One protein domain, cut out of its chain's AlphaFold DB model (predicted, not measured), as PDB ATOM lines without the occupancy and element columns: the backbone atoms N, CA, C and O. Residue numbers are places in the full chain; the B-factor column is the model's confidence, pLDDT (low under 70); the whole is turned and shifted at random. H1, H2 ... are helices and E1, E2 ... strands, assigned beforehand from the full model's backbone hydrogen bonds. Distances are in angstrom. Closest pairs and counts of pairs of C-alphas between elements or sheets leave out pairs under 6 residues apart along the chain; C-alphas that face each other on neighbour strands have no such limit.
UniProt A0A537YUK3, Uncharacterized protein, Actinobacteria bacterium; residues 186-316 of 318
ATOM      1  N   ARG A 186     184.991 131.034 161.820       90.75
ATOM      2  CA  ARG A 186     185.252 130.737 160.401       90.75
ATOM      3  C   ARG A 186     184.504 131.650 159.421       90.75
ATOM      4  O   ARG A 186     185.099 132.038 158.422       90.75
ATOM      5  N   ASP A 187     183.270 132.057 159.711       92.38
ATOM      6  CA  ASP A 187     182.501 132.948 158.832       92.38
ATOM      7  C   ASP A 187     183.093 134.360 158.787       92.38
ATOM      8  O   ASP A 187     183.068 135.022 157.750       92.38
ATOM      9  N   ALA A 188     183.623 134.846 159.916       93.94
ATOM     10  CA  ALA A 188     184.343 136.116 159.955       93.94
ATOM     11  C   ALA A 188     185.669 136.013 159.191       93.94
ATOM     12  O   ALA A 188     185.997 136.914 158.419       93.94
ATOM     13  N   LEU A 189     186.394 134.899 159.344       95.25
ATOM     14  CA  LEU A 189     187.641 134.641 158.618       95.25
ATOM     15  C   LEU A 189     187.415 134.536 157.098       95.25
ATOM     16  O   LEU A 189     188.176 135.110 156.328       95.25
ATOM     17  N   ALA A 190     186.322 133.906 156.655       94.31
ATOM     18  CA  ALA A 190     185.949 133.813 155.240       94.31
ATOM     19  C   ALA A 190     185.634 135.175 154.584       94.31
ATOM     20  O   ALA A 190     185.651 135.289 153.360       94.31
ATOM     21  N   ARG A 191     185.360 136.214 155.387       93.62
ATOM     22  CA  ARG A 191     185.152 137.604 154.941       93.62
ATOM     23  C   ARG A 191     186.365 138.509 155.193       93.62
ATOM     24  O   ARG A 191     186.225 139.731 155.159       93.62
ATOM     25  N   ALA A 192     187.537 137.937 155.467       97.50
ATOM     26  CA  ALA A 192     188.757 138.708 155.661       97.50
ATOM     27  C   ALA A 192     189.134 139.513 154.402       97.50
ATOM     28  O   ALA A 192     188.986 139.057 153.269       97.50
ATOM     29  N   THR A 193     189.646 140.725 154.608       98.25
ATOM     30  CA  THR A 193     190.082 141.650 153.548       98.25
ATOM     31  C   THR A 193     191.508 142.143 153.819       98.25
ATOM     32  O   THR A 193     191.982 142.004 154.946       98.25
ATOM     33  N   PRO A 194     192.241 142.702 152.837       98.44
ATOM     34  CA  PRO A 194     193.592 143.214 153.072       98.44
ATOM     35  C   PRO A 194     193.630 144.333 154.123       98.44
ATOM     36  O   PRO A 194     192.894 145.319 154.031       98.44
ATOM     37  N   ALA A 195     194.523 144.203 155.104       97.88
ATOM     38  CA  ALA A 195     194.727 145.209 156.135       97.88
ATOM     39  C   ALA A 195     195.472 146.440 155.588       97.88
ATOM     40  O   ALA A 195     196.360 146.356 154.734       97.88
ATOM     41  N   ARG A 196     195.102 147.611 156.109       96.38
ATOM     42  CA  ARG A 196     195.743 148.904 155.849       96.38
ATOM     43  C   ARG A 196     196.880 149.128 156.852       96.38
ATOM     44  O   ARG A 196     197.096 148.338 157.771       96.38
ATOM     45  N   ALA A 197     197.623 150.222 156.685       94.00
ATOM     46  CA  ALA A 197     198.622 150.645 157.664       94.00
ATOM     47  C   ALA A 197     198.006 150.760 159.084       94.00
ATOM     48  O   ALA A 197     196.861 151.202 159.194       94.00
ATOM     49  N   PRO A 198     198.735 150.374 160.152       94.69
ATOM     50  CA  PRO A 198     200.156 149.996 160.171       94.69
ATOM     51  C   PRO A 198     200.455 148.514 159.832       94.69
ATOM     52  O   PRO A 198     201.622 148.109 159.858       94.69
ATOM     53  N   PHE A 199     199.440 147.723 159.464       96.19
ATOM     54  CA  PHE A 199     199.508 146.271 159.222       96.19
ATOM     55  C   PHE A 199     199.403 145.877 157.737       96.19
ATOM     56  O   PHE A 199     198.887 144.815 157.394       96.19
ATOM     57  N   ALA A 200     199.906 146.725 156.836       94.44
ATOM     58  CA  ALA A 200     199.912 146.436 155.405       94.44
ATOM     59  C   ALA A 200     200.594 145.084 155.105       94.44
ATOM     60  O   ALA A 200     201.700 144.820 155.581       94.44
ATOM     61  N   GLY A 201     199.926 144.245 154.311       95.44
ATOM     62  CA  GLY A 201     200.370 142.884 153.989       95.44
ATOM     63  C   GLY A 201     199.793 141.782 154.887       95.44
ATOM     64  O   GLY A 201     200.008 140.619 154.572       95.44
ATOM     65  N   LEU A 202     199.050 142.125 155.947       97.38
ATOM     66  CA  LEU A 202     198.172 141.188 156.664       97.38
ATOM     67  C   LEU A 202     196.742 141.241 156.104       97.38
ATOM     68  O   LEU A 202     196.419 142.074 155.249       97.38
ATOM     69  N   THR A 203     195.860 140.392 156.629       98.56
ATOM     70  CA  THR A 203     194.407 140.521 156.449       98.56
ATOM     71  C   THR A 203     193.727 141.013 157.729       98.56
ATOM     72  O   THR A 203     194.326 141.054 158.801       98.56
ATOM     73  N   THR A 204     192.478 141.453 157.613       98.69
ATOM     74  CA  THR A 204     191.643 141.947 158.708       98.69
ATOM     75  C   THR A 204     190.195 141.506 158.528       98.69
ATOM     76  O   THR A 204     189.711 141.374 157.401       98.69
ATOM     77  N   THR A 205     189.493 141.297 159.637       98.31
ATOM     78  CA  THR A 205     188.045 141.067 159.662       98.31
ATOM     79  C   THR A 205     187.411 141.763 160.866       98.31
ATOM     80  O   THR A 205     188.107 142.294 161.730       98.31
ATOM     81  N   VAL A 206     186.081 141.750 160.937       98.00
ATOM     82  CA  VAL A 206     185.344 142.140 162.143       98.00
ATOM     83  C   VAL A 206     184.850 140.874 162.830       98.00
ATOM     84  O   VAL A 206     184.171 140.058 162.208       98.00
ATOM     85  N   VAL A 207     185.161 140.728 164.114       97.88
ATOM     86  CA  VAL A 207     184.636 139.669 164.991       97.88
ATOM     87  C   VAL A 207     183.699 140.266 166.035       97.88
ATOM     88  O   VAL A 207     183.720 141.472 166.278       97.88
ATOM     89  N   ARG A 208     182.874 139.433 166.669       97.12
ATOM     90  CA  ARG A 208     182.114 139.794 167.872       97.12
ATOM     91  C   ARG A 208     182.730 139.083 169.078       97.12
ATOM     92  O   ARG A 208     183.033 137.900 168.981       97.12
ATOM     93  N   VAL A 209     182.886 139.781 170.200       97.38
ATOM     94  CA  VAL A 209     183.285 139.220 171.501       97.38
ATOM     95  C   VAL A 209     182.295 139.721 172.548       97.38
ATOM     96  O   VAL A 209     182.182 140.933 172.762       97.38
ATOM     97  N   GLY A 210     181.522 138.804 173.137       94.00
ATOM     98  CA  GLY A 210     180.328 139.183 173.904       94.00
ATOM     99  C   GLY A 210     179.384 140.024 173.035       94.00
ATOM    100  O   GLY A 210     179.079 139.625 171.912       94.00
ATOM    101  N   ASP A 211     178.998 141.210 173.502       91.69
ATOM    102  CA  ASP A 211     178.113 142.131 172.766       91.69
ATOM    103  C   ASP A 211     178.855 143.168 171.899       91.69
ATOM    104  O   ASP A 211     178.230 143.992 171.229       91.69
ATOM    105  N   ARG A 212     180.197 143.163 171.885       96.44
ATOM    106  CA  ARG A 212     180.997 144.144 171.131       96.44
ATOM    107  C   ARG A 212     181.528 143.570 169.823       96.44
ATOM    108  O   ARG A 212     182.111 142.490 169.803       96.44
ATOM    109  N   LYS A 213     181.400 144.343 168.738       97.38
ATOM    110  CA  LYS A 213     182.140 144.117 167.487       97.38
ATOM    111  C   LYS A 213     183.543 144.733 167.609       97.38
ATOM    112  O   LYS A 213     183.668 145.817 168.173       97.38
ATOM    113  N   LEU A 214     184.560 144.044 167.095       98.31
ATOM    114  CA  LEU A 214     185.971 144.446 167.106       98.31
ATOM    115  C   LEU A 214     186.563 144.267 165.704       98.31
ATOM    116  O   LEU A 214     186.406 143.197 165.108       98.31
ATOM    117  N   ALA A 215     187.252 145.281 165.186       98.44
ATOM    118  CA  ALA A 215     188.027 145.185 163.953       98.44
ATOM    119  C   ALA A 215     189.424 144.648 164.281       98.44
ATOM    120  O   ALA A 215     190.185 145.290 165.000       98.44
ATOM    121  N   VAL A 216     189.772 143.469 163.770       98.69
ATOM    122  CA  VAL A 216     191.007 142.762 164.135       98.69
ATOM    123  C   VAL A 216     191.853 142.467 162.905       98.69
ATOM    124  O   VAL A 216     191.317 142.149 161.840       98.69
ATOM    125  N   VAL A 217     193.175 142.568 163.029       98.69
ATOM    126  CA  VAL A 217     194.100 141.982 162.043       98.69
ATOM    127  C   VAL A 217     194.261 140.489 162.323       98.69
ATOM    128  O   VAL A 217     194.052 140.054 163.452       98.69
ATOM    129  N   ILE A 218     194.551 139.689 161.302       98.69
ATOM    130  CA  ILE A 218     194.606 138.225 161.408       98.69
ATOM    131  C   ILE A 218     196.054 137.751 161.276       98.69
ATOM    132  O   ILE A 218     196.742 138.116 160.322       98.69
ATOM    133  N   ALA A 219     196.465 136.881 162.198       98.50
ATOM    134  CA  ALA A 219     197.714 136.135 162.155       98.50
ATOM    135  C   ALA A 219     197.413 134.632 161.991       98.50
ATOM    136  O   ALA A 219     197.165 133.922 162.970       98.50
ATOM    137  N   ASP A 220     197.416 134.153 160.744       97.56
ATOM    138  CA  ASP A 220     197.043 132.774 160.374       97.56
ATOM    139  C   ASP A 220     198.264 131.924 159.979       97.56
ATOM    140  O   ASP A 220     198.345 130.724 160.254       97.56
ATOM    141  N   THR A 221     199.298 132.545 159.412       98.12
ATOM    142  CA  THR A 221     200.576 131.875 159.156       98.12
ATOM    143  C   THR A 221     201.487 131.916 160.385       98.12
ATOM    144  O   THR A 221     201.423 132.814 161.226       98.12
ATOM    145  N   GLN A 222     202.419 130.961 160.477       97.56
ATOM    146  CA  GLN A 222     203.390 130.933 161.576       97.56
ATOM    147  C   GLN A 222     204.250 132.206 161.636       97.56
ATOM    148  O   GLN A 222     204.562 132.685 162.722       97.56
ATOM    149  N   THR A 223     204.601 132.776 160.481       97.94
ATOM    150  CA  THR A 223     205.388 134.015 160.379       97.94
ATOM    151  C   THR A 223     204.642 135.219 160.948       97.94
ATOM    152  O   THR A 223     205.252 136.064 161.601       97.94
ATOM    153  N   GLU A 224     203.330 135.302 160.723       98.19
ATOM    154  CA  GLU A 224     202.489 136.370 161.270       98.19
ATOM    155  C   GLU A 224     202.343 136.206 162.783       98.19
ATOM    156  O   GLU A 224     202.636 137.143 163.516       98.19
ATOM    157  N   ARG A 225     202.039 134.992 163.266       98.38
ATOM    158  CA  ARG A 225     201.909 134.721 164.709       98.38
ATOM    159  C   ARG A 225     203.204 134.965 165.496       98.38
ATOM    160  O   ARG A 225     203.151 135.434 166.625       98.38
ATOM    161  N   VAL A 226     204.375 134.675 164.920       96.44
ATOM    162  CA  VAL A 226     205.681 134.963 165.560       96.44
ATOM    163  C   VAL A 226     205.994 136.465 165.581       96.44
ATOM    164  O   VAL A 226     206.664 136.946 166.504       96.44
ATOM    165  N   ARG A 227     205.516 137.211 164.576       96.81
ATOM    166  CA  ARG A 227     205.632 138.672 164.518       96.81
ATOM    167  C   ARG A 227     204.720 139.331 165.551       96.81
ATOM    168  O   ARG A 227     205.222 140.129 166.338       96.81
ATOM    169  N   GLY A 228     203.427 139.010 165.523       96.88
ATOM    170  CA  GLY A 228     202.387 139.617 166.352       96.88
ATOM    171  C   GLY A 228     202.468 141.152 166.428       96.88
ATOM    172  O   GLY A 228     202.968 141.835 165.523       96.88
ATOM    173  N   LEU A 229     202.103 141.686 167.595       97.31
ATOM    174  CA  LEU A 229     202.163 143.112 167.926       97.31
ATOM    175  C   LEU A 229     203.572 143.626 168.307       97.31
ATOM    176  O   LEU A 229     203.714 144.713 168.881       97.31
ATOM    177  N   ARG A 230     204.652 142.898 167.977       96.19
ATOM    178  CA  ARG A 230     206.027 143.360 168.246       96.19
ATOM    179  C   ARG A 230     206.298 144.704 167.580       96.19
ATOM    180  O   ARG A 230     205.962 144.935 166.419       96.19
ATOM    181  N   GLN A 231     206.958 145.584 168.330       93.69
ATOM    182  CA  GLN A 231     207.323 146.943 167.929       93.69
ATOM    183  C   GLN A 231     206.117 147.831 167.547       93.69
ATOM    184  O   GLN A 231     206.304 148.899 166.966       93.69
ATOM    185  N   ARG A 232     204.878 147.433 167.889       92.62
ATOM    186  CA  ARG A 232     203.663 148.233 167.677       92.62
ATOM    187  C   ARG A 232     203.241 148.906 168.979       92.62
ATOM    188  O   ARG A 232     202.898 148.237 169.946       92.62
ATOM    189  N   SER A 233     203.267 150.236 169.000       87.56
ATOM    190  CA  SER A 233     202.668 151.054 170.067       87.56
ATOM    191  C   SER A 233     201.288 151.605 169.701       87.56
ATOM    192  O   SER A 233     200.594 152.128 170.564       87.56
ATOM    193  N   ASP A 234     200.919 151.513 168.424       88.38
ATOM    194  CA  ASP A 234     199.653 151.961 167.855       88.38
ATOM    195  C   ASP A 234     199.094 150.842 166.965       88.38
ATOM    196  O   ASP A 234     199.842 150.217 166.204       88.38
ATOM    197  N   LEU A 235     197.791 150.590 167.084       96.19
ATOM    198  CA  LEU A 235     197.052 149.624 166.269       96.19
ATOM    199  C   LEU A 235     196.315 150.299 165.097       96.19
ATOM    200  O   LEU A 235     195.793 149.615 164.218       96.19
ATOM    201  N   GLY A 236     196.297 151.633 165.033       95.56
ATOM    202  CA  GLY A 236     195.606 152.395 164.002       95.56
ATOM    203  C   GLY A 236     194.087 152.168 164.060       95.56
ATOM    204  O   GLY A 236     193.480 152.419 165.097       95.56
ATOM    205  N   PRO A 237     193.439 151.712 162.970       96.75
ATOM    206  CA  PRO A 237     191.989 151.511 162.928       96.75
ATOM    207  C   PRO A 237     191.520 150.169 163.526       96.75
ATOM    208  O   PRO A 237     190.351 149.823 163.353       96.75
ATOM    209  N   TYR A 238     192.406 149.392 164.159       98.50
ATOM    210  CA  TYR A 238     192.119 148.044 164.659       98.50
ATOM    211  C   TYR A 238     192.096 147.994 166.191       98.50
ATOM    212  O   TYR A 238     192.925 148.610 166.856       98.50
ATOM    213  N   ASP A 239     191.179 147.208 166.751       98.44
ATOM    214  CA  ASP A 239     191.069 146.942 168.188       98.44
ATOM    215  C   ASP A 239     192.130 145.941 168.688       98.44
ATOM    216  O   ASP A 239     192.444 145.918 169.882       98.44
ATOM    217  N   GLY A 240     192.659 145.085 167.803       98.31
ATOM    218  CA  GLY A 240     193.506 143.956 168.194       98.31
ATOM    219  C   GLY A 240     194.006 143.060 167.057       98.31
ATOM    220  O   GLY A 240     193.773 143.332 165.876       98.31
ATOM    221  N   GLU A 241     194.668 141.967 167.436       98.75
ATOM    222  CA  GLU A 241     195.187 140.919 166.547       98.75
ATOM    223  C   GLU A 241     194.632 139.543 166.945       98.75
ATOM    224  O   GLU A 241     194.698 139.129 168.104       98.75
ATOM    225  N   LEU A 242     194.050 138.845 165.968       98.81
ATOM    226  CA  LEU A 242     193.450 137.523 166.100       98.81
ATOM    227  C   LEU A 242     194.402 136.460 165.546       98.81
ATOM    228  O   LEU A 242     194.586 136.328 164.334       98.81
ATOM    229  N   PHE A 243     194.955 135.663 166.447       98.81
ATOM    230  CA  PHE A 243     195.794 134.512 166.153       98.81
ATOM    231  C   PHE A 243     194.890 133.317 165.857       98.81
ATOM    232  O   PHE A 243     194.076 132.918 166.695       98.81
ATOM    233  N   VAL A 244     195.024 132.752 164.659       98.38
ATOM    234  CA  VAL A 244     194.223 131.619 164.180       98.38
ATOM    235  C   VAL A 244     195.094 130.372 164.125       98.38
ATOM    236  O   VAL A 244     196.240 130.436 163.685       98.38
ATOM    237  N   TYR A 245     194.554 129.233 164.562       98.12
ATOM    238  CA  TYR A 245     195.192 127.925 164.438       98.12
ATOM    239  C   TYR A 245     194.273 126.934 163.696       98.12
ATOM    240  O   TYR A 245     193.038 126.980 163.788       98.12
ATOM    241  N   GLY A 246     194.888 126.035 162.921       94.56
ATOM    242  CA  GLY A 246     194.179 124.998 162.162       94.56
ATOM    243  C   GLY A 246     193.441 124.012 163.070       94.56
ATOM    244  O   GLY A 246     192.285 123.680 162.805       94.56
ATOM    245  N   ASP A 247     194.071 123.664 164.190       95.31
ATOM    246  CA  ASP A 247     193.614 122.705 165.196       95.31
ATOM    247  C   ASP A 247     193.676 123.322 166.606       95.31
ATOM    248  O   ASP A 247     194.052 124.487 166.766       95.31
ATOM    249  N   LEU A 248     193.301 122.554 167.634       97.19
ATOM    250  CA  LEU A 248     193.556 122.929 169.028       97.19
ATOM    251  C   LEU A 248     195.058 122.822 169.337       97.19
ATOM    252  O   LEU A 248     195.706 121.854 168.944       97.19
ATOM    253  N   VAL A 249     195.595 123.804 170.060       98.44
ATOM    254  CA  VAL A 249     197.024 123.925 170.377       98.44
ATOM    255  C   VAL A 249     197.270 124.309 171.839       98.44
ATOM    256  O   VAL A 249     196.464 125.008 172.450       98.44
ATOM    257  N   ASP A 250     198.433 123.906 172.361       98.00
ATOM    258  CA  ASP A 250     198.957 124.264 173.691       98.00
ATOM    259  C   ASP A 250     200.217 125.148 173.564       98.00
ATOM    260  O   ASP A 250     201.300 124.834 174.063       98.00
ATOM    261  N   VAL A 251     200.105 126.254 172.820       97.81
ATOM    262  CA  VAL A 251     201.213 127.203 172.607       97.81
ATOM    263  C   VAL A 251     201.145 128.396 173.558       97.81
ATOM    264  O   VAL A 251     200.102 128.706 174.130       97.81
ATOM    265  N   HIS A 252     202.283 129.068 173.724       98.12
ATOM    266  CA  HIS A 252     202.446 130.185 174.647       98.12
ATOM    267  C   HIS A 252     202.862 131.462 173.906       98.12
ATOM    268  O   HIS A 252     203.560 131.410 172.894       98.12
ATOM    269  N   PHE A 253     202.459 132.602 174.456       98.56
ATOM    270  CA  PHE A 253     202.725 133.951 173.963       98.56
ATOM    271  C   PHE A 253     203.845 134.605 174.776       98.56
ATOM    272  O   PHE A 253     204.076 134.234 175.925       98.56
ATOM    273  N   THR A 254     204.539 135.593 174.211       98.38
ATOM    274  CA  THR A 254     205.566 136.369 174.924       98.38
ATOM    275  C   THR A 254     205.453 137.851 174.593       98.38
ATOM    276  O   THR A 254     205.100 138.228 173.481       98.38
ATOM    277  N   MET A 255     205.805 138.700 175.558       98.31
ATOM    278  CA  MET A 255     205.797 140.162 175.418       98.31
ATOM    279  C   MET A 255     207.163 140.733 174.999       98.31
ATOM    280  O   MET A 255     207.404 141.936 175.116       98.31
ATOM    281  N   ALA A 256     208.082 139.878 174.540       97.81
ATOM    282  CA  ALA A 256     209.401 140.282 174.061       97.81
ATOM    283  C   ALA A 256     209.284 141.235 172.858       97.81
ATOM    284  O   ALA A 256     208.757 140.878 171.803       97.81
ATOM    285  N   SER A 257     209.816 142.453 172.999       96.19
ATOM    286  CA  SER A 257     209.689 143.548 172.017       96.19
ATOM    287  C   SER A 257     208.261 144.074 171.771       96.19
ATOM    288  O   SER A 257     208.054 144.804 170.801       96.19
ATOM    289  N   VAL A 258     207.281 143.774 172.631       97.69
ATOM    290  CA  VAL A 258     205.949 144.411 172.603       97.69
ATOM    291  C   VAL A 258     205.964 145.619 173.556       97.69
ATOM    292  O   VAL A 258     206.126 145.426 174.762       97.69
ATOM    293  N   PRO A 259     205.847 146.871 173.066       96.69
ATOM    294  CA  PRO A 259     206.108 148.065 173.879       96.69
ATOM    295  C   PRO A 259     204.933 148.488 174.778       96.69
ATOM    296  O   PRO A 259     205.130 149.279 175.699       96.69
ATOM    297  N   VAL A 260     203.721 147.990 174.519       97.12
ATOM    298  CA  VAL A 260     202.483 148.363 175.224       97.12
ATOM    299  C   VAL A 260     201.887 147.163 175.971       97.12
ATOM    300  O   VAL A 260     202.043 146.034 175.511       97.12
ATOM    301  N   PRO A 261     201.220 147.347 177.126       98.25
ATOM    302  CA  PRO A 261     200.524 146.252 177.797       98.25
ATOM    303  C   PRO A 261     199.320 145.767 176.982       98.25
ATOM    304  O   PRO A 261     198.595 146.577 176.400       98.25
ATOM    305  N   LEU A 262     199.071 144.457 177.004       98.69
ATOM    306  CA  LEU A 262     197.999 143.808 176.245       98.69
ATOM    307  C   LEU A 262     197.065 143.009 177.163       98.69
ATOM    308  O   LEU A 262     197.477 142.507 178.210       98.69
ATOM    309  N   ASP A 263     195.806 142.868 176.761       98.81
ATOM    310  CA  ASP A 263     194.939 141.774 177.206       98.81
ATOM    311  C   ASP A 263     194.928 140.690 176.128       98.81
ATOM    312  O   ASP A 263     194.762 141.019 174.954       98.81
ATOM    313  N   ILE A 264     195.022 139.422 176.533       98.88
ATOM    314  CA  ILE A 264     194.808 138.260 175.665       98.88
ATOM    315  C   ILE A 264     193.670 137.398 176.214       98.88
ATOM    316  O   ILE A 264     193.618 137.131 177.418       98.88
ATOM    317  N   ALA A 265     192.768 136.943 175.347       98.81
ATOM    318  CA  ALA A 265     191.871 135.827 175.645       98.81
ATOM    319  C   ALA A 265     192.076 134.697 174.643       98.81
ATOM    320  O   ALA A 265     192.368 134.932 173.472       98.81
ATOM    321  N   PHE A 266     191.896 133.480 175.136       98.81
ATOM    322  CA  PHE A 266     192.021 132.239 174.391       98.81
ATOM    323  C   PHE A 266     190.634 131.627 174.226       98.81
ATOM    324  O   PHE A 266     189.838 131.657 175.168       98.81
ATOM    325  N   TYR A 267     190.354 131.055 173.059       98.25
ATOM    326  CA  TYR A 267     189.050 130.497 172.714       98.25
ATOM    327  C   TYR A 267     189.181 129.130 172.044       98.25
ATOM    328  O   TYR A 267     190.140 128.882 171.306       98.25
ATOM    329  N   ASP A 268     188.218 128.246 172.285       96.81
ATOM    330  CA  ASP A 268     188.175 126.914 171.680       96.81
ATOM    331  C   ASP A 268     187.741 126.952 170.200       96.81
ATOM    332  O   ASP A 268     187.624 128.012 169.582       96.81
ATOM    333  N   GLY A 269     187.544 125.776 169.596       94.50
ATOM    334  CA  GLY A 269     187.155 125.656 168.189       94.50
ATOM    335  C   GLY A 269     185.794 126.268 167.842       94.50
ATOM    336  O   GLY A 269     185.606 126.653 166.687       94.50
ATOM    337  N   ASP A 270     184.909 126.403 168.832       93.69
ATOM    338  CA  ASP A 270     183.567 126.980 168.704       93.69
ATOM    339  C   ASP A 270     183.541 128.466 169.107       93.69
ATOM    340  O   ASP A 270     182.499 129.114 169.028       93.69
ATOM    341  N   GLY A 271     184.687 129.025 169.519       96.06
ATOM    342  CA  GLY A 271     184.825 130.416 169.944       96.06
ATOM    343  C   GLY A 271     184.499 130.669 171.419       96.06
ATOM    344  O   GLY A 271     184.440 131.828 171.835       96.06
ATOM    345  N   ARG A 272     184.324 129.627 172.243       96.12
ATOM    346  CA  ARG A 272     184.034 129.790 173.677       96.12
ATOM    347  C   ARG A 272     185.282 130.170 174.458       96.12
ATOM    348  O   ARG A 272     186.366 129.666 174.165       96.12
ATOM    349  N   VAL A 273     185.138 131.016 175.478       97.12
ATOM    350  CA  VAL A 273     186.277 131.446 176.314       97.12
ATOM    351  C   VAL A 273     186.929 130.255 177.033       97.12
ATOM    352  O   VAL A 273     186.305 129.558 177.836       97.12
ATOM    353  N   VAL A 274     188.228 130.068 176.797       98.25
ATOM    354  CA  VAL A 274     189.076 129.080 177.476       98.25
ATOM    355  C   VAL A 274     189.780 129.693 178.686       98.25
ATOM    356  O   VAL A 274     189.757 129.086 179.760       98.25
ATOM    357  N   ASP A 275     190.396 130.868 178.510       98.31
ATOM    358  CA  ASP A 275     191.106 131.630 179.550       98.31
ATOM    359  C   ASP A 275     191.322 133.099 179.125       98.31
ATOM    360  O   ASP A 275     191.173 133.436 177.948       98.31
ATOM    361  N   ARG A 276     191.709 133.977 180.061       98.50
ATOM    362  CA  ARG A 276     192.066 135.385 179.789       98.50
ATOM    363  C   ARG A 276     193.174 135.877 180.720       98.50
ATOM    364  O   ARG A 276     193.090 135.694 181.933       98.50
ATOM    365  N   LEU A 277     194.164 136.580 180.167       98.62
ATOM    366  CA  LEU A 277     195.331 137.099 180.887       98.62
ATOM    367  C   LEU A 277     195.604 138.578 180.555       98.62
ATOM    368  O   LEU A 277     195.378 139.036 179.435       98.62
ATOM    369  N   ARG A 278     196.164 139.312 181.526       98.56
ATOM    370  CA  ARG A 278     196.781 140.637 181.332       98.56
ATOM    371  C   ARG A 278     198.287 140.447 181.178       98.56
ATOM    372  O   ARG A 278     198.935 139.960 182.102       98.56
ATOM    373  N   MET A 279     198.843 140.880 180.055       98.44
ATOM    374  CA  MET A 279     200.262 140.738 179.734       98.44
ATOM    375  C   MET A 279     200.993 142.080 179.847       98.44
ATOM    376  O   MET A 279     200.456 143.137 179.505       98.44
ATOM    377  N   ARG A 280     202.227 142.053 180.365       98.06
ATOM    378  CA  ARG A 280     203.056 143.251 180.587       98.06
ATOM    379  C   ARG A 280     204.266 143.264 179.644       98.06
ATOM    380  O   ARG A 280     204.850 142.196 179.459       98.06
ATOM    381  N   PRO A 281     204.672 144.433 179.102       97.88
ATOM    382  CA  PRO A 281     205.877 144.572 178.288       97.88
ATOM    383  C   PRO A 281     207.108 143.965 178.954       97.88
ATOM    384  O   PRO A 281     207.279 144.069 180.171       97.88
ATOM    385  N   CYS A 282     207.984 143.378 178.145       96.88
ATOM    386  CA  CYS A 282     209.252 142.832 178.600       96.88
ATOM    387  C   CYS A 282     210.404 143.357 177.734       96.88
ATOM    388  O   CYS A 282     210.363 143.275 176.507       96.88
ATOM    389  N   ALA A 283     211.443 143.883 178.388       93.12
ATOM    390  CA  ALA A 283     212.623 144.463 177.739       93.12
ATOM    391  C   ALA A 283     213.687 143.424 177.318       93.12
ATOM    392  O   ALA A 283     214.768 143.801 176.872       93.12
ATOM    393  N   GLY A 284     213.407 142.131 177.504       93.88
ATOM    394  CA  GLY A 284     214.295 141.024 177.153       93.88
ATOM    395  C   GLY A 284     214.028 140.427 175.769       93.88
ATOM    396  O   GLY A 284     213.336 140.996 174.922       93.88
ATOM    397  N   THR A 285     214.580 139.237 175.568       95.75
ATOM    398  CA  THR A 285     214.399 138.386 174.385       95.75
ATOM    399  C   THR A 285     213.357 137.295 174.636       95.75
ATOM    400  O   THR A 285     212.982 137.024 175.774       95.75
ATOM    401  N   ASP A 286     212.953 136.588 173.582       94.94
ATOM    402  CA  ASP A 286     212.030 135.447 173.644       94.94
ATOM    403  C   ASP A 286     212.451 134.359 174.652       94.94
ATOM    404  O   ASP A 286     211.596 133.717 175.248       94.94
ATOM    405  N   GLN A 287     213.760 134.165 174.874       96.12
ATOM    406  CA  GLN A 287     214.291 133.183 175.833       96.12
ATOM    407  C   GLN A 287     214.319 133.680 177.289       96.12
ATOM    408  O   GLN A 287     214.544 132.885 178.197       96.12
ATOM    409  N   THR A 288     214.175 134.989 177.516       97.56
ATOM    410  CA  THR A 288     214.334 135.624 178.840       97.56
ATOM    411  C   THR A 288     213.058 136.292 179.346       97.56
ATOM    412  O   THR A 288     212.921 136.527 180.547       97.56
ATOM    413  N   CYS A 289     212.109 136.580 178.460       97.94
ATOM    414  CA  CYS A 289     210.811 137.130 178.816       97.94
ATOM    415  C   CYS A 289     209.833 136.054 179.315       97.94
ATOM    416  O   CYS A 289     209.855 134.929 178.817       97.94
ATOM    417  N   PRO A 290     208.919 136.398 180.246       98.12
ATOM    418  CA  PRO A 290     207.843 135.503 180.652       98.12
ATOM    419  C   PRO A 290     206.993 135.040 179.467       98.12
ATOM    420  O   PRO A 290     206.769 135.793 178.511       98.12
ATOM    421  N   VAL A 291     206.483 133.816 179.584       98.12
ATOM    422  CA  VAL A 291     205.532 133.224 178.643       98.12
ATOM    423  C   VAL A 291     204.134 133.155 179.255       98.12
ATOM    424  O   VAL A 291     203.980 132.958 180.461       98.12
ATOM    425  N   TYR A 292     203.115 133.316 178.417       98.50
ATOM    426  CA  TYR A 292     201.705 133.367 178.798       98.50
ATOM    427  C   TYR A 292     200.946 132.292 178.012       98.50
ATOM    428  O   TYR A 292     200.910 132.337 176.785       98.50
ATOM    429  N   GLY A 293     200.369 131.310 178.702       97.75
ATOM    430  CA  GLY A 293     199.620 130.204 178.096       97.75
ATOM    431  C   GLY A 293     198.229 130.067 178.710       97.75
ATOM    432  O   GLY A 293     198.002 130.491 179.843       97.75
ATOM    433  N   ALA A 294     197.303 129.475 177.962       98.25
ATOM    434  CA  ALA A 294     195.967 129.152 178.450       98.25
ATOM    435  C   ALA A 294     195.983 127.937 179.396       98.25
ATOM    436  O   ALA A 294     196.805 127.036 179.253       98.25
ATOM    437  N   ARG A 295     195.005 127.846 180.306       95.81
ATOM    438  CA  ARG A 295     194.782 126.651 181.156       95.81
ATOM    439  C   ARG A 295     194.459 125.353 180.401       95.81
ATOM    440  O   ARG A 295     194.496 124.289 181.014       95.81
ATOM    441  N   ARG A 296     194.027 125.438 179.141       97.56
ATOM    442  CA  ARG A 296     193.612 124.316 178.279       97.56
ATOM    443  C   ARG A 296     193.909 124.667 176.821       97.56
ATOM    444  O   ARG A 296     194.007 125.849 176.495       97.56
ATOM    445  N   SER A 297     193.952 123.657 175.960       98.19
ATOM    446  CA  SER A 297     194.151 123.822 174.522       98.19
ATOM    447  C   SER A 297     193.086 124.727 173.897       98.19
ATOM    448  O   SER A 297     191.906 124.666 174.253       98.19
ATOM    449  N   PHE A 298     193.500 125.559 172.948       98.44
ATOM    450  CA  PHE A 298     192.669 126.582 172.310       98.44
ATOM    451  C   PHE A 298     192.915 126.610 170.797       98.44
ATOM    452  O   PHE A 298     193.895 126.051 170.316       98.44
ATOM    453  N   ARG A 299     192.024 127.247 170.032       98.19
ATOM    454  CA  ARG A 299     192.144 127.406 168.570       98.19
ATOM    455  C   ARG A 299     192.330 128.855 168.133       98.19
ATOM    456  O   ARG A 299     192.898 129.113 167.073       98.19
ATOM    457  N   TYR A 300     191.839 129.796 168.928       98.69
ATOM    458  CA  TYR A 300     191.961 131.220 168.653       98.69
ATOM    459  C   TYR A 300     192.537 131.927 169.872       98.69
ATOM    460  O   TYR A 300     192.201 131.577 171.003       98.69
ATOM    461  N   ALA A 301     193.360 132.943 169.650       98.75
ATOM    462  CA  ALA A 301     193.701 133.904 170.690       98.75
ATOM    463  C   ALA A 301     193.510 135.322 170.154       98.75
ATOM    464  O   ALA A 301     193.841 135.592 169.004       98.75
ATOM    465  N   LEU A 302     192.955 136.216 170.966       98.88
ATOM    466  CA  LEU A 302     192.743 137.616 170.609       98.88
ATOM    467  C   LEU A 302     193.530 138.503 171.564       98.88
ATOM    468  O   LEU A 302     193.199 138.570 172.751       98.88
ATOM    469  N   GLU A 303     194.532 139.196 171.032       98.81
ATOM    470  CA  GLU A 303     195.232 140.274 171.723       98.81
ATOM    471  C   GLU A 303     194.560 141.619 171.428       98.81
ATOM    472  O   GLU A 303     194.194 141.905 170.292       98.81
ATOM    473  N   THR A 304     194.439 142.477 172.438       98.69
ATOM    474  CA  THR A 304     194.055 143.895 172.289       98.69
ATOM    475  C   THR A 304     194.885 144.744 173.249       98.69
ATOM    476  O   THR A 304     195.499 144.212 174.180       98.69
ATOM    477  N   LEU A 305     194.856 146.072 173.095       98.12
ATOM    478  CA  LEU A 305     195.405 146.969 174.115       98.12
ATOM    479  C   LEU A 305     194.783 146.683 175.493       98.12
ATOM    480  O   LEU A 305     193.576 146.483 175.633       98.12
ATOM    481  N   ALA A 306     195.617 146.677 176.529       98.25
ATOM    482  CA  ALA A 306     195.217 146.379 177.899       98.25
ATOM    483  C   ALA A 306     193.986 147.185 178.363       98.25
ATOM    484  O   ALA A 306     194.057 148.396 178.548       98.25
ATOM    485  N   GLY A 307     192.873 146.493 178.630       97.88
ATOM    486  CA  GLY A 307     191.597 147.082 179.052       97.88
ATOM    487  C   GLY A 307     190.551 147.200 177.941       97.88
ATOM    488  O   GLY A 307     189.387 147.435 178.252       97.88
ATOM    489  N   HIS A 308     190.922 146.986 176.675       97.50
ATOM    490  CA  HIS A 308     190.012 147.108 175.531       97.50
ATOM    491  C   HIS A 308     189.312 145.793 175.158       97.50
ATOM    492  O   HIS A 308     188.267 145.838 174.501       97.50
ATOM    493  N   LEU A 309     189.822 144.641 175.616       98.31
ATOM    494  CA  LEU A 309     189.206 143.326 175.413       98.31
ATOM    495  C   LEU A 309     187.908 143.198 176.240       98.31
ATOM    496  O   LEU A 309     187.971 143.185 177.478       98.31
ATOM    497  N   PRO A 310     186.725 143.067 175.615       97.88
ATOM    498  CA  PRO A 310     185.490 142.773 176.335       97.88
ATOM    499  C   PRO A 310     185.469 141.314 176.835       97.88
ATOM    500  O   PRO A 310     186.233 140.478 176.353       97.88
ATOM    501  N   PRO A 311     184.634 140.985 177.834       96.94
ATOM    502  CA  PRO A 311     184.348 139.601 178.201       96.94
ATOM    503  C   PRO A 311     183.389 138.938 177.194       96.94
ATOM    504  O   PRO A 311     182.668 139.624 176.471       96.94
ATOM    505  N   GLY A 312     183.329 137.604 177.213       96.19
ATOM    506  CA  GLY A 312     182.372 136.803 176.441       96.19
ATOM    507  C   GLY A 312     182.977 136.086 175.232       96.19
ATOM    508  O   GLY A 312     184.146 136.273 174.899       96.19
ATOM    509  N   ASP A 313     182.162 135.244 174.597       96.69
ATOM    510  CA  ASP A 313     182.585 134.344 173.519       96.69
ATOM    511  C   ASP A 313     182.833 135.075 172.191       96.69
ATOM    512  O   ASP A 313     182.110 136.016 171.825       96.69
ATOM    513  N   LEU A 314     183.843 134.590 171.466       97.50
ATOM    514  CA  LEU A 314     184.259 135.029 170.138       97.50
ATOM    515  C   LEU A 314     183.352 134.408 169.066       97.50
ATOM    516  O   LEU A 314     183.123 133.207 169.059       97.50
ATOM    517  N   GLY A 315     182.874 135.203 168.113       95.31
ATOM    518  CA  GLY A 315     182.070 134.700 166.999       95.31
ATOM    519  C   GLY A 315     181.996 135.660 165.820       95.31
ATOM    520  O   GLY A 315     182.666 136.697 165.776       95.31
ATOM    521  N   ALA A 316     181.164 135.312 164.839       92.06
ATOM    522  CA  ALA A 316     180.906 136.172 163.689       92.06
ATOM    523  C   ALA A 316     180.276 137.523 164.110       92.06
ATOM    524  O   ALA A 316     179.546 137.578 165.104       92.06
TER     525      ALA A 316
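What this domain is: This is residues 186 to 316 of the 318 residues of an uncharacterized protein of Actinobacteria bacterium (UniProt A0A537YUK3). A strongly twisted, curled six-strand sheet runs through the domain, with a small two-strand ribbon, E4 and E7, over one face of its E5 and E6 part, and short helix H2 over E2. H1 and residues 314 to 315 lie by the E1 edge. The printed part has 131 residues with two named helices and eight named strands, in the order H1 E1 E2 H2 E3 E4 E5 E6 E7 E8; 62 residues are in named elements, under half, and the class is mostly strand. The large sheet, E1 E2 E3 E8 E5 E6, is mixed. The whole is compact and rounded, with a radius of gyration of the C-alphas of 13.5 A and spans of 37 by 34 by 27 A.

Where its parts are: Find C-alpha 186 at (185.252, 130.737, 160.401), where H1 begins; it holds residues 186 to 189. E1 follows at residues 203 to 209, 18.8 A long, and E2 at 212 to 219, 20.6 A. Next come H2, residues 222 to 227, and E3, residues 240 to 249, which begins at (193.506, 143.956, 168.194), runs 20.5 A and bends by 98 degrees at residue 246. Go on to E4 at 252 to 254, E5 at 262 to 267, E6 at 273 to 279 and E7 at 291 to 293. E8, residues 298 to 305, spans 20.6 A and ends at (195.405, 146.969, 174.115).

How they stand to each other: Start at edge strand E1: it forms an antiparallel hairpin with E2, and N 207 and O 214 are 2.9 A apart. E2 and E3 are parallel, with N 242 and O 217 at 2.8 A; with H2 they form a strand-helix-strand unit, two parallel neighbour strands with a helix between, whose crossover is right-handed. E8 is antiparallel to E3, N 243 and O 301 at 2.8 A, and to E5, N 267 and O 300 at 2.8 A. E5 and edge strand E6 form a hairpin, N 279 and O 262 at 2.8 A. E4 and E7 are antiparallel, N 253 and O 292 at 2.8 A; the closest C-alphas of E6 and E7, Met 279 and Tyr 292, are 7.6 A apart. H2 is on the large sheet at a height of 7.9 A, over E2 and slantwise to the strands, at 34 degrees to E2 on the local plane; its closest C-alpha pair with E2 is Arg 225 and Ala 219, 5.1 A. H1 is on it too, at 7.7 A, only just over none of the strands, with 2 C-alphas falling on E1; the closest C-alphas are Ala 188 and Val 207, 6.2 A. Every O i to N i+4 pair in H2 is within hydrogen-bond range; H1 is too short for one.

The domain as a whole: The C-alphas of Arg 191 and Thr 288, the two farthest apart, are 37.8 A from each other. The printed part has no cut. The links H1 to E1, H2 to E3 and E6 to E7 are long. Mean pLDDT of the printed part is 97.0, and no printed residue is under 70.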